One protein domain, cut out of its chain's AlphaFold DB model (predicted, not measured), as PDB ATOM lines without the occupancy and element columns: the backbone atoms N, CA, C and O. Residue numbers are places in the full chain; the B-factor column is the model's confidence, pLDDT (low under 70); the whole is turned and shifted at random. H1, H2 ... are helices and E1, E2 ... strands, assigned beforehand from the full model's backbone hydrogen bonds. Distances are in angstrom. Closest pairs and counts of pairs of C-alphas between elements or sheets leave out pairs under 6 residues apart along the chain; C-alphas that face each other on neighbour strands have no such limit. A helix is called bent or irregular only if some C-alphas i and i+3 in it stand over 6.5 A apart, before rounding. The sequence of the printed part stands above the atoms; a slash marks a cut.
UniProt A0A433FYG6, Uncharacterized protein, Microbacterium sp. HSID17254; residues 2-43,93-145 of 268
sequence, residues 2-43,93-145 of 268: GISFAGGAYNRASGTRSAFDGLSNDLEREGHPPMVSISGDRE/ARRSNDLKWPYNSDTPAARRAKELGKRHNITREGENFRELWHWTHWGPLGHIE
ATOM      1  N   GLY A   2     253.440 238.230 234.857       86.44
ATOM      2  CA  GLY A   2     252.453 239.056 235.565       86.44
ATOM      3  C   GLY A   2     251.200 238.261 235.946       86.44
ATOM      4  O   GLY A   2     251.063 237.083 235.600       86.44
ATOM      5  N   ILE A   3     250.254 238.924 236.608       94.12
ATOM      6  CA  ILE A   3     248.898 238.390 236.730       94.12
ATOM      7  C   ILE A   3     248.286 238.241 235.329       94.12
ATOM      8  O   ILE A   3     248.529 239.042 234.427       94.12
ATOM      9  N   SER A   4     247.470 237.207 235.140       94.44
ATOM     10  CA  SER A   4     246.690 237.014 233.910       94.44
ATOM     11  C   SER A   4     245.193 237.178 234.170       94.44
ATOM     12  O   SER A   4     244.745 237.090 235.312       94.44
ATOM     13  N   PHE A   5     244.408 237.409 233.117       92.62
ATOM     14  CA  PHE A   5     242.965 237.624 233.215       92.62
ATOM     15  C   PHE A   5     242.202 236.620 232.348       92.62
ATOM     16  O   PHE A   5     242.551 236.386 231.191       92.62
ATOM     17  N   ALA A   6     241.163 236.012 232.911       87.31
ATOM     18  CA  ALA A   6     240.340 235.006 232.252       87.31
ATOM     19  C   ALA A   6     238.982 235.576 231.831       87.31
ATOM     20  O   ALA A   6     238.435 236.454 232.489       87.31
ATOM     21  N   GLY A   7     238.407 235.026 230.758       78.31
ATOM     22  CA  GLY A   7     236.991 235.232 230.426       78.31
ATOM     23  C   GLY A   7     236.586 236.686 230.168       78.31
ATOM     24  O   GLY A   7     235.438 237.035 230.407       78.31
ATOM     25  N   GLY A   8     237.515 237.529 229.710       81.56
ATOM     26  CA  GLY A   8     237.257 238.954 229.492       81.56
ATOM     27  C   GLY A   8     237.371 239.820 230.748       81.56
ATOM     28  O   GLY A   8     237.080 241.006 230.658       81.56
ATOM     29  N   ALA A   9     237.815 239.277 231.888       87.25
ATOM     30  CA  ALA A   9     238.205 240.090 233.037       87.25
ATOM     31  C   ALA A   9     239.349 241.050 232.664       87.25
ATOM     32  O   ALA A   9     240.175 240.758 231.796       87.25
ATOM     33  N   TYR A  10     239.406 242.200 233.326       89.94
ATOM     34  CA  TYR A  10     240.431 243.217 233.105       89.94
ATOM     35  C   TYR A  10     240.571 244.103 234.346       89.94
ATOM     36  O   TYR A  10     239.666 244.141 235.167       89.94
ATOM     37  N   ASN A  11     241.675 244.847 234.449       91.56
ATOM     38  CA  ASN A  11     241.870 245.916 235.437       91.56
ATOM     39  C   ASN A  11     242.516 247.118 234.771       91.56
ATOM     40  O   ASN A  11     243.681 247.032 234.387       91.56
ATOM     41  N   ARG A  12     241.823 248.246 234.657       90.44
ATOM     42  CA  ARG A  12     242.319 249.455 233.984       90.44
ATOM     43  C   ARG A  12     243.179 250.337 234.877       90.44
ATOM     44  O   ARG A  12     243.975 251.107 234.352       90.44
ATOM     45  N   ALA A  13     243.050 250.224 236.199       91.81
ATOM     46  CA  ALA A  13     243.894 250.954 237.139       91.81
ATOM     47  C   ALA A  13     245.328 250.398 237.132       91.81
ATOM     48  O   ALA A  13     245.584 249.282 237.598       91.81
ATOM     49  N   SER A  14     246.279 251.183 236.620       91.12
ATOM     50  CA  SER A  14     247.676 250.779 236.441       91.12
ATOM     51  C   SER A  14     248.361 250.439 237.765       91.12
ATOM     52  O   SER A  14     249.174 249.519 237.811       91.12
ATOM     53  N   GLY A  15     248.013 251.136 238.849       91.31
ATOM     54  CA  GLY A  15     248.517 250.871 240.196       91.31
ATOM     55  C   GLY A  15     248.027 249.532 240.736       91.31
ATOM     56  O   GLY A  15     248.833 248.728 241.197       91.31
ATOM     57  N   THR A  16     246.729 249.243 240.592       95.50
ATOM     58  CA  THR A  16     246.157 247.934 240.945       95.50
ATOM     59  C   THR A  16     246.802 246.824 240.120       95.50
ATOM     60  O   THR A  16     247.279 245.843 240.685       95.50
ATOM     61  N   ARG A  17     246.897 246.988 238.795       95.50
ATOM     62  CA  ARG A  17     247.528 246.000 237.907       95.50
ATOM     63  C   ARG A  17     248.979 245.728 238.313       95.50
ATOM     64  O   ARG A  17     249.322 244.581 238.565       95.50
ATOM     65  N   SER A  18     249.776 246.782 238.495       94.88
ATOM     66  CA  SER A  18     251.190 246.675 238.882       94.88
ATOM     67  C   SER A  18     251.381 245.996 240.239       94.88
ATOM     68  O   SER A  18     252.307 245.206 240.405       94.88
ATOM     69  N   ALA A  19     250.506 246.269 241.212       97.56
ATOM     70  CA  ALA A  19     250.559 245.623 242.521       97.56
ATOM     71  C   ALA A  19     250.275 244.114 242.426       97.56
ATOM     72  O   ALA A  19     251.003 243.304 243.001       97.56
ATOM     73  N   PHE A  20     249.246 243.722 241.668       98.06
ATOM     74  CA  PHE A  20     248.923 242.309 241.455       98.06
ATOM     75  C   PHE A  20     249.969 241.594 240.584       98.06
ATOM     76  O   PHE A  20     250.283 240.434 240.852       98.06
ATOM     77  N   ASP A  21     250.570 242.282 239.611       97.88
ATOM     78  CA  ASP A  21     251.720 241.789 238.847       97.88
ATOM     79  C   ASP A  21     252.931 241.548 239.751       97.88
ATOM     80  O   ASP A  21     253.568 240.497 239.667       97.88
ATOM     81  N   GLY A  22     253.248 242.498 240.632       97.62
ATOM     82  CA  GLY A  22     254.329 242.371 241.608       97.62
ATOM     83  C   GLY A  22     254.120 241.166 242.522       97.62
ATOM     84  O   GLY A  22     255.011 240.327 242.654       97.62
ATOM     85  N   LEU A  23     252.915 241.025 243.081       98.44
ATOM     86  CA  LEU A  23     252.561 239.891 243.931       98.44
ATOM     87  C   LEU A  23     252.644 238.549 243.183       98.44
ATOM     88  O   LEU A  23     253.227 237.601 243.709       98.44
ATOM     89  N   SER A  24     252.107 238.464 241.961       98.31
ATOM     90  CA  SER A  24     252.180 237.245 241.139       98.31
ATOM     91  C   SER A  24     253.628 236.855 240.839       98.31
ATOM     92  O   SER A  24     254.016 235.702 241.031       98.31
ATOM     93  N   ASN A  25     254.463 237.825 240.456       98.25
ATOM     94  CA  ASN A  25     255.876 237.582 240.186       98.25
ATOM     95  C   ASN A  25     256.640 237.126 241.439       98.25
ATOM     96  O   ASN A  25     257.529 236.286 241.326       98.25
ATOM     97  N   ASP A  26     256.342 237.675 242.620       98.19
ATOM     98  CA  ASP A  26     256.964 237.238 243.877       98.19
ATOM     99  C   ASP A  26     256.608 235.779 244.195       98.19
ATOM    100  O   ASP A  26     257.482 234.997 244.564       98.19
ATOM    101  N   LEU A  27     255.343 235.401 243.995       98.12
ATOM    102  CA  LEU A  27     254.859 234.037 244.203       98.12
ATOM    103  C   LEU A  27     255.517 233.039 243.252       98.12
ATOM    104  O   LEU A  27     255.967 231.982 243.692       98.12
ATOM    105  N   GLU A  28     255.635 233.384 241.971       97.75
ATOM    106  CA  GLU A  28     256.326 232.539 240.993       97.75
ATOM    107  C   GLU A  28     257.808 232.352 241.324       97.75
ATOM    108  O   GLU A  28     258.325 231.242 241.193       97.75
ATOM    109  N   ARG A  29     258.494 233.397 241.810       97.69
ATOM    110  CA  ARG A  29     259.895 233.274 242.259       97.69
ATOM    111  C   ARG A  29     260.053 232.333 243.453       97.69
ATOM    112  O   ARG A  29     261.127 231.768 243.628       97.69
ATOM    113  N   GLU A  30     259.000 232.147 244.240       98.00
ATOM    114  CA  GLU A  30     258.950 231.186 245.346       98.00
ATOM    115  C   GLU A  30     258.386 229.811 244.936       98.00
ATOM    116  O   GLU A  30     258.194 228.941 245.783       98.00
ATOM    117  N   GLY A  31     258.144 229.582 243.640       97.62
ATOM    118  CA  GLY A  31     257.670 228.301 243.109       97.62
ATOM    119  C   GLY A  31     256.158 228.081 243.222       97.62
ATOM    120  O   GLY A  31     255.690 226.953 243.057       97.62
ATOM    121  N   HIS A  32     255.378 229.128 243.495       97.50
ATOM    122  CA  HIS A  32     253.916 229.070 243.475       97.50
ATOM    123  C   HIS A  32     253.348 229.386 242.074       97.50
ATOM    124  O   HIS A  32     254.013 230.043 241.275       97.50
ATOM    125  N   PRO A  33     252.121 228.931 241.745       96.50
ATOM    126  CA  PRO A  33     251.493 229.246 240.458       96.50
ATOM    127  C   PRO A  33     251.299 230.758 240.232       96.50
ATOM    128  O   PRO A  33     251.066 231.479 241.194       96.50
ATOM    129  N   PRO A  34     251.308 231.261 238.987       96.69
ATOM    130  CA  PRO A  34     250.928 232.647 238.714       96.69
ATOM    131  C   PRO A  34     249.472 232.922 239.112       96.69
ATOM    132  O   PRO A  34     248.609 232.036 239.063       96.69
ATOM    133  N   MET A  35     249.173 234.173 239.460       98.00
ATOM    134  CA  MET A  35     247.802 234.600 239.723       98.00
ATOM    135  C   MET A  35     246.993 234.706 238.424       98.00
ATOM    136  O   MET A  35     247.476 235.153 237.380       98.00
ATOM    137  N   VAL A  36     245.716 234.334 238.513       97.50
ATOM    138  CA  VAL A  36     244.737 234.497 237.432       97.50
ATOM    139  C   VAL A  36     243.504 235.184 238.004       97.50
ATOM    140  O   VAL A  36     242.851 234.620 238.884       97.50
ATOM    141  N   SER A  37     243.186 236.377 237.512       96.56
ATOM    142  CA  SER A  37     241.942 237.083 237.812       96.56
ATOM    143  C   SER A  37     240.812 236.560 236.927       96.56
ATOM    144  O   SER A  37     240.970 236.419 235.713       96.56
ATOM    145  N   ILE A  38     239.674 236.242 237.538       93.50
ATOM    146  CA  ILE A  38     238.436 235.833 236.856       93.50
ATOM    147  C   ILE A  38     237.374 236.938 236.874       93.50
ATOM    148  O   ILE A  38     236.382 236.834 236.162       93.50
ATOM    149  N   SER A  39     237.576 237.984 237.675       92.31
ATOM    150  CA  SER A  39     236.720 239.169 237.759       92.31
ATOM    151  C   SER A  39     237.566 240.307 238.332       92.31
ATOM    152  O   SER A  39     238.084 240.197 239.438       92.31
ATOM    153  N   GLY A  40     237.787 241.356 237.539       93.38
ATOM    154  CA  GLY A  40     238.599 242.521 237.902       93.38
ATOM    155  C   GLY A  40     237.720 243.757 238.063       93.38
ATOM    156  O   GLY A  40     236.741 243.718 238.804       93.38
ATOM    157  N   ASP A  41     238.020 244.826 237.339       92.00
ATOM    158  CA  ASP A  41     237.172 246.012 237.249       92.00
ATOM    159  C   ASP A  41     235.723 245.640 236.902       92.00
ATOM    160  O   ASP A  41     235.450 244.778 236.061       92.00
ATOM    161  N   ARG A  42     234.791 246.345 237.542       87.75
ATOM    162  CA  ARG A  42     233.360 246.248 237.269       87.75
ATOM    163  C   ARG A  42     232.831 247.642 237.004       87.75
ATOM    164  O   ARG A  42     233.085 248.545 237.798       87.75
ATOM    165  N   GLU A  43     232.129 247.823 235.895       85.81
ATOM    166  CA  GLU A  43     231.474 249.102 235.639       85.81
ATOM    167  C   GLU A  43     230.250 249.251 236.565       85.81
ATOM    168  O   GLU A  43     229.702 248.235 237.016       85.81
ATOM    169  N   ALA A  93     235.527 250.563 242.316       88.12
ATOM    170  CA  ALA A  93     236.680 251.380 242.668       88.12
ATOM    171  C   ALA A  93     237.967 250.973 241.924       88.12
ATOM    172  O   ALA A  93     238.992 251.634 242.107       88.12
ATOM    173  N   ARG A  94     237.932 249.913 241.097       94.12
ATOM    174  CA  ARG A  94     239.071 249.405 240.305       94.12
ATOM    175  C   ARG A  94     240.258 248.979 241.177       94.12
ATOM    176  O   ARG A  94     241.430 249.176 240.843       94.12
ATOM    177  N   ARG A  95     239.944 248.439 242.360       93.94
ATOM    178  CA  ARG A  95     240.904 248.024 243.398       93.94
ATOM    179  C   ARG A  95     241.013 246.518 243.553       93.94
ATOM    180  O   ARG A  95     242.011 246.065 244.109       93.94
ATOM    181  N   SER A  96     240.024 245.758 243.098       95.44
ATOM    182  CA  SER A  96     239.928 244.342 243.442       95.44
ATOM    183  C   SER A  96     240.043 243.397 242.265       95.44
ATOM    184  O   SER A  96     239.696 243.722 241.135       95.44
ATOM    185  N   ASN A  97     240.503 242.190 242.582       96.88
ATOM    186  CA  ASN A  97     240.378 241.019 241.736       96.88
ATOM    187  C   ASN A  97     239.757 239.875 242.526       96.88
ATOM    188  O   ASN A  97     240.183 239.586 243.648       96.88
ATOM    189  N   ASP A  98     238.858 239.154 241.873       95.19
ATOM    190  CA  ASP A  98     238.492 237.806 242.253       95.19
ATOM    191  C   ASP A  98     239.446 236.842 241.549       95.19
ATOM    192  O   ASP A  98     239.524 236.796 240.318       95.19
ATOM    193  N   LEU A  99     240.222 236.095 242.326       97.06
ATOM    194  CA  LEU A  99     241.263 235.215 241.807       97.06
ATOM    195  C   LEU A  99     240.754 233.783 241.630       97.06
ATOM    196  O   LEU A  99     239.859 233.333 242.339       97.06
ATOM    197  N   LYS A 100     241.358 233.040 240.700       95.38
ATOM    198  CA  LYS A 100     241.145 231.598 240.502       95.38
ATOM    199  C   LYS A 100     241.893 230.771 241.558       95.38
ATOM    200  O   LYS A 100     242.773 231.262 242.264       95.38
ATOM    201  N   TRP A 101     241.582 229.474 241.636       94.44
ATOM    202  CA  TRP A 101     242.439 228.480 242.292       94.44
ATOM    203  C   TRP A 101     243.908 228.627 241.841       94.44
ATOM    204  O   TRP A 101     244.138 228.771 240.637       94.44
ATOM    205  N   PRO A 102     244.899 228.572 242.754       96.38
ATOM    206  CA  PRO A 102     244.791 228.208 244.175       96.38
ATOM    207  C   PRO A 102     244.492 229.374 245.133       96.38
ATOM    208  O   PRO A 102     244.427 229.166 246.342       96.38
ATOM    209  N   TYR A 103     244.303 230.592 244.628       97.25
ATOM    210  CA  TYR A 103     244.146 231.809 245.437       97.25
ATOM    211  C   TYR A 103     242.699 232.096 245.868       97.25
ATOM    212  O   TYR A 103     242.458 233.012 246.655       97.25
ATOM    213  N   ASN A 104     241.744 231.281 245.410       93.44
ATOM    214  CA  ASN A 104     240.317 231.379 245.735       93.44
ATOM    215  C   ASN A 104     239.871 230.618 246.990       93.44
ATOM    216  O   ASN A 104     238.687 230.605 247.313       93.44
ATOM    217  N   SER A 105     240.793 229.957 247.687       92.69
ATOM    218  CA  SER A 105     240.511 229.161 248.886       92.69
ATOM    219  C   SER A 105     241.713 229.148 249.839       92.69
ATOM    220  O   SER A 105     242.733 229.789 249.565       92.69
ATOM    221  N   ASP A 106     241.608 228.493 250.993       93.06
ATOM    222  CA  ASP A 106     242.705 228.419 251.961       93.06
ATOM    223  C   ASP A 106     243.752 227.357 251.572       93.06
ATOM    224  O   ASP A 106     243.749 226.227 252.058       93.06
ATOM    225  N   THR A 107     244.647 227.727 250.657       97.25
ATOM    226  CA  THR A 107     245.767 226.894 250.191       97.25
ATOM    227  C   THR A 107     247.108 227.412 250.721       97.25
ATOM    228  O   THR A 107     247.211 228.588 251.083       97.25
ATOM    229  N   PRO A 108     248.186 226.599 250.706       97.69
ATOM    230  CA  PRO A 108     249.532 227.091 251.007       97.69
ATOM    231  C   PRO A 108     249.933 228.309 250.159       97.69
ATOM    232  O   PRO A 108     250.451 229.284 250.697       97.69
ATOM    233  N   ALA A 109     249.607 228.297 248.861       97.06
ATOM    234  CA  ALA A 109     249.868 229.420 247.961       97.06
ATOM    235  C   ALA A 109     249.074 230.676 248.365       97.06
ATOM    236  O   ALA A 109     249.631 231.771 248.384       97.06
ATOM    237  N   ALA A 110     247.799 230.536 248.746       97.44
ATOM    238  CA  ALA A 110     246.980 231.657 249.203       97.44
ATOM    239  C   ALA A 110     247.482 232.251 250.527       97.44
ATOM    240  O   ALA A 110     247.538 233.472 250.667       97.44
ATOM    241  N   ARG A 111     247.901 231.417 251.486       98.00
ATOM    242  CA  ARG A 111     248.501 231.895 252.744       98.00
ATOM    243  C   ARG A 111     249.791 232.660 252.479       98.00
ATOM    244  O   ARG A 111     249.950 233.766 252.991       98.00
ATOM    245  N   ARG A 112     250.656 232.133 251.608       98.25
ATOM    246  CA  ARG A 112     251.887 232.830 251.233       98.25
ATOM    247  C   ARG A 112     251.608 234.144 250.501       98.25
ATOM    248  O   ARG A 112     252.218 235.165 250.812       98.25
ATOM    249  N   ALA A 113     250.617 234.161 249.612       98.12
ATOM    250  CA  ALA A 113     250.166 235.377 248.943       98.12
ATOM    251  C   ALA A 113     249.671 236.448 249.927       98.12
ATOM    252  O   ALA A 113     249.924 237.627 249.703       98.12
ATOM    253  N   LYS A 114     249.029 236.079 251.045       97.62
ATOM    254  CA  LYS A 114     248.633 237.047 252.089       97.62
ATOM    255  C   LYS A 114     249.834 237.683 252.785       97.62
ATOM    256  O   LYS A 114     249.789 238.861 253.133       97.62
ATOM    257  N   GLU A 115     250.888 236.912 253.028       97.56
ATOM    258  CA  GLU A 115     252.112 237.419 253.655       97.56
ATOM    259  C   GLU A 115     252.836 238.402 252.732       97.56
ATOM    260  O   GLU A 115     253.180 239.508 253.156       97.56
ATOM    261  N   LEU A 116     253.014 238.017 251.465       97.75
ATOM    262  CA  LEU A 116     253.665 238.841 250.447       97.75
ATOM    263  C   LEU A 116     252.811 240.048 250.042       97.75
ATOM    264  O   LEU A 116     253.352 241.134 249.840       97.75
ATOM    265  N   GLY A 117     251.486 239.893 249.990       96.50
ATOM    266  CA  GLY A 117     250.535 240.924 249.568       96.50
ATOM    267  C   GLY A 117     250.657 242.224 250.359       96.50
ATOM    268  O   GLY A 117     250.519 243.299 249.782       96.50
ATOM    269  N   LYS A 118     251.054 242.153 251.638       93.50
ATOM    270  CA  LYS A 118     251.328 243.336 252.472       93.50
ATOM    271  C   LYS A 118     252.357 244.284 251.846       93.50
ATOM    272  O   LYS A 118     252.211 245.494 251.968       93.50
ATOM    273  N   ARG A 119     253.373 243.753 251.155       95.31
ATOM    274  CA  ARG A 119     254.414 244.548 250.472       95.31
ATOM    275  C   ARG A 119     253.877 245.294 249.252       95.31
ATOM    276  O   ARG A 119     254.431 246.316 248.870       95.31
ATOM    277  N   HIS A 120     252.792 244.783 248.677       95.19
ATOM    278  CA  HIS A 120     252.129 245.308 247.483       95.19
ATOM    279  C   HIS A 120     250.848 246.082 247.822       95.19
ATOM    280  O   HIS A 120     250.061 246.378 246.934       95.19
ATOM    281  N   ASN A 121     250.610 246.403 249.102       95.50
ATOM    282  CA  ASN A 121     249.362 247.007 249.591       95.50
ATOM    283  C   ASN A 121     248.102 246.205 249.213       95.50
ATOM    284  O   ASN A 121     247.043 246.786 248.983       95.50
ATOM    285  N   ILE A 122     248.209 244.878 249.143       98.00
ATOM    286  CA  ILE A 122     247.104 243.974 248.822       98.00
ATOM    287  C   ILE A 122     246.683 243.205 250.077       98.00
ATOM    288  O   ILE A 122     247.516 242.618 250.773       98.00
ATOM    289  N   THR A 123     245.378 243.152 250.339       96.50
ATOM    290  CA  THR A 123     244.789 242.279 251.363       96.50
ATOM    291  C   THR A 123     243.772 241.323 250.752       96.50
ATOM    292  O   THR A 123     243.125 241.621 249.751       96.50
ATOM    293  N   ARG A 124     243.599 240.162 251.386       95.00
ATOM    294  CA  ARG A 124     242.522 239.220 251.068       95.00
ATOM    295  C   ARG A 124     241.273 239.563 251.874       95.00
ATOM    296  O   ARG A 124     240.883 238.836 252.784       95.00
ATOM    297  N   GLU A 125     240.702 240.726 251.593       88.69
ATOM    298  CA  GLU A 125     239.574 241.278 252.351       88.69
ATOM    299  C   GLU A 125     238.353 240.348 252.371       88.69
ATOM    300  O   GLU A 125     237.612 240.330 253.354       88.69
ATOM    301  N   GLY A 126     238.200 239.512 251.339       84.94
ATOM    302  CA  GLY A 126     237.124 238.534 251.227       84.94
ATOM    303  C   GLY A 126     236.991 237.556 252.391       84.94
ATOM    304  O   GLY A 126     235.910 237.017 252.626       84.94
ATOM    305  N   GLU A 127     238.039 237.366 253.197       85.31
ATOM    306  CA  GLU A 127     237.961 236.594 254.444       85.31
ATOM    307  C   GLU A 127     236.939 237.168 255.440       85.31
ATOM    308  O   GLU A 127     236.304 236.407 256.168       85.31
ATOM    309  N   ASN A 128     236.710 238.485 255.421       80.69
ATOM    310  CA  ASN A 128     235.756 239.158 256.307       80.69
ATOM    311  C   ASN A 128     234.290 238.910 255.913       80.69
ATOM    312  O   ASN A 128     233.388 239.140 256.717       80.69
ATOM    313  N   PHE A 129     234.038 238.439 254.689       78.69
ATOM    314  CA  PHE A 129     232.693 238.213 254.152       78.69
ATOM    315  C   PHE A 129     232.548 236.885 253.393       78.69
ATOM    316  O   PHE A 129     231.614 236.711 252.617       78.69
ATOM    317  N   ARG A 130     233.413 235.907 253.708       81.50
ATOM    318  CA  ARG A 130     233.377 234.512 253.216       81.50
ATOM    319  C   ARG A 130     233.564 234.350 251.702       81.50
ATOM    320  O   ARG A 130     233.178 233.327 251.145       81.50
ATOM    321  N   GLU A 131     234.233 235.298 251.061       83.00
ATOM    322  CA  GLU A 131     234.566 235.264 249.636       83.00
ATOM    323  C   GLU A 131     236.079 235.152 249.469       83.00
ATOM    324  O   GLU A 131     236.777 236.104 249.145       83.00
ATOM    325  N   LEU A 132     236.623 233.962 249.722       88.00
ATOM    326  CA  LEU A 132     238.070 233.722 249.719       88.00
ATOM    327  C   LEU A 132     238.758 234.048 248.375       88.00
ATOM    328  O   LEU A 132     239.981 234.157 248.313       88.00
ATOM    329  N   TRP A 133     238.009 234.217 247.294       91.94
ATOM    330  CA  TRP A 133     238.524 234.692 246.013       91.94
ATOM    331  C   TRP A 133     238.785 236.191 245.945       91.94
ATOM    332  O   TRP A 133     239.537 236.570 245.059       91.94
ATOM    333  N   HIS A 134     238.244 237.021 246.840       95.25
ATOM    334  CA  HIS A 134     238.321 238.477 246.736       95.25
ATOM    335  C   HIS A 134     239.595 239.059 247.369       95.25
ATOM    336  O   HIS A 134     239.855 238.898 248.572       95.25
ATOM    337  N   TRP A 135     240.371 239.780 246.559       97.81
ATOM    338  CA  TRP A 135     241.602 240.465 246.956       97.81
ATOM    339  C   TRP A 135     241.545 241.936 246.550       97.81
ATOM    340  O   TRP A 135     241.195 242.242 245.414       97.81
ATOM    341  N   THR A 136     241.958 242.829 247.450       97.19
ATOM    342  CA  THR A 136     241.827 244.288 247.302       97.19
ATOM    343  C   THR A 136     243.184 244.974 247.410       97.19
ATOM    344  O   THR A 136     243.952 244.695 248.331       97.19
ATOM    345  N   HIS A 137     243.459 245.906 246.498       97.62
ATOM    346  CA  HIS A 137     244.606 246.808 246.526       97.62
ATOM    347  C   HIS A 137     244.250 248.171 247.153       97.62
ATOM    348  O   HIS A 137     243.369 248.902 246.686       97.62
ATOM    349  N   TRP A 138     244.998 248.553 248.188       92.31
ATOM    350  CA  TRP A 138     244.776 249.766 248.989       92.31
ATOM    351  C   TRP A 138     245.729 250.915 248.664       92.31
ATOM    352  O   TRP A 138     245.583 252.008 249.208       92.31
ATOM    353  N   GLY A 139     246.695 250.696 247.775       86.56
ATOM    354  CA  GLY A 139     247.613 251.739 247.340       86.56
ATOM    355  C   GLY A 139     246.991 252.718 246.333       86.56
ATOM    356  O   GLY A 139     245.787 252.674 246.037       86.56
ATOM    357  N   PRO A 140     247.813 253.624 245.779       87.81
ATOM    358  CA  PRO A 140     247.395 254.542 244.724       87.81
ATOM    359  C   PRO A 140     246.947 253.793 243.463       87.81
ATOM    360  O   PRO A 140     247.642 252.898 242.992       87.81
ATOM    361  N   LEU A 141     245.814 254.186 242.875       82.69
ATOM    362  CA  LEU A 141     245.274 253.538 241.668       82.69
ATOM    363  C   LEU A 141     246.116 253.776 240.407       82.69
ATOM    364  O   LEU A 141     246.012 253.008 239.454       82.69
ATOM    365  N   GLY A 142     246.957 254.811 240.399       82.75
ATOM    366  CA  GLY A 142     247.716 255.208 239.216       82.75
ATOM    367  C   GLY A 142     246.815 255.754 238.105       82.75
ATOM    368  O   GLY A 142     245.790 256.381 238.375       82.75
ATOM    369  N   HIS A 143     247.220 255.535 236.855       82.06
ATOM    370  CA  HIS A 143     246.422 255.894 235.686       82.06
ATOM    371  C   HIS A 143     245.314 254.861 235.482       82.06
ATOM    372  O   HIS A 143     245.568 253.663 235.563       82.06
ATOM    373  N   ILE A 144     244.099 255.317 235.195       84.06
ATOM    374  CA  ILE A 144     242.992 254.442 234.813       84.06
ATOM    375  C   ILE A 144     242.841 254.574 233.302       84.06
ATOM    376  O   ILE A 144     242.481 255.644 232.814       84.06
ATOM    377  N   GLU A 145     243.155 253.501 232.575       76.19
ATOM    378  CA  GLU A 145     243.041 253.476 231.116       76.19
ATOM    379  C   GLU A 145     241.596 253.794 230.693       76.19
ATOM    380  O   GLU A 145     240.637 253.186 231.179       76.19
TER     381      GLU A 145
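Overview. This is residues 2 to 43 and 93 to 145 of the 268 residues of an uncharacterized protein of Microbacterium sp. HSID17254 (UniProt A0A433FYG6). A small sheet of three short strands, E1, E2 and E3, has the long helix H1 crossing one of its faces, and a second helix, H2, packs on H1 at a steep angle and only grazes the sheet, with its residues 114 to 120. The short helix H3 sits by the edge strand E3, beside the strands and not above any of them, while residues 4 to 5 and 122 to 123 add short pairings to E1 and E3. The printed part has 95 residues, with three named helices and three named strands in the order H1, E1, E2, H2, H3, E3; the sheet runs E1, E2, E3 and is antiparallel throughout. The class is mixed, helices and strands, though under half of the residues, 46 of them, are in named elements. The whole is compact and rounded, with a radius of gyration of the C-alphas of 11.8 A and spans of 33 by 27 by 24 A.

Arrangement. Residues 2 to 13 hold no named element, and of these residues 4 to 5 pair, parallel, with residues 36 to 37 of E1, the strand of residues 36 to 39. E1 is an edge strand and the antiparallel neighbour of E2, residues 96 to 99, at 119 degrees between directions. N 38 and O 98 are within hydrogen-bond range at 2.8 A, as are N 98 and O 39 at 2.8 A. E2, the inner strand, is also the antiparallel neighbour of E3, residues 134 to 137, at 142 degrees, with N 97 and O 135 at 2.9 A. The pairing is staggered: E2 pairs with E3 over residues 96 to 98 and with E1 over residues 98 to 99. H1, residues 14 to 29, is on one face of this sheet, an arrangement of two layers, one of helix and one of strands, at a height over the sheet of 7.4 A. H1 lies over E3, on which 4 of its 16 C-alphas fall, and only just not over E2, on which 2 fall. It runs across the strands, at 72 degrees to E3 on the local plane, and its closest C-alpha pair with E3 is Thr 16 and His 137, 5.9 A. H2, residues 108 to 120, touches H1 at a steep tilt of 46 degrees, opposite ways, the closest C-alphas being those of Ala 19 and His 120, 5.2 A apart. H2 only grazes the sheet, with its residues 114 to 120. H3, residues 125 to 129, is on the sheet but over none of its strands; its closest C-alpha to E3 is that of Gly 126, 4.6 A from that of His 134. H3 is apart from H1 and from H2. Every O i to N i+4 pair of H1 is within hydrogen-bond range, against 6 of 9 in H2 and 0 of 1 in H3, where 2 of 2 O i to N i+3 pairs are.

Along the chain. H1, residues 14 to 29, begins at C-alpha 14 at (247.676, 250.779, 236.441) and is 22.1 A long. E1, residues 36 to 39, measures 9.3 A and E2, residues 96 to 99, 9.4 A. H2, residues 108 to 120, is 18.7 A long from C-alpha 108 at (249.532, 227.091, 251.007); it is neither bent nor irregular, but only just, with C-alphas 115 and 118 at 6.1 A. H3, residues 125 to 129, measures 7.7 A. E3, residues 134 to 137, measures 10.4 A and ends at C-alpha 137 at (244.606, 246.808, 246.526).

Size, cuts and confidence. The two C-alphas farthest apart are those of Gly 31 and Glu 43, 34.3 A. Residues 44 to 92 are not printed, and C-alphas 43 and 93 are 9.0 A apart across this cut, in the link from E1 to E2. Of the links printed whole, no link is long. The mean pLDDT of the printed part is 92.9, and no printed residue is under 70.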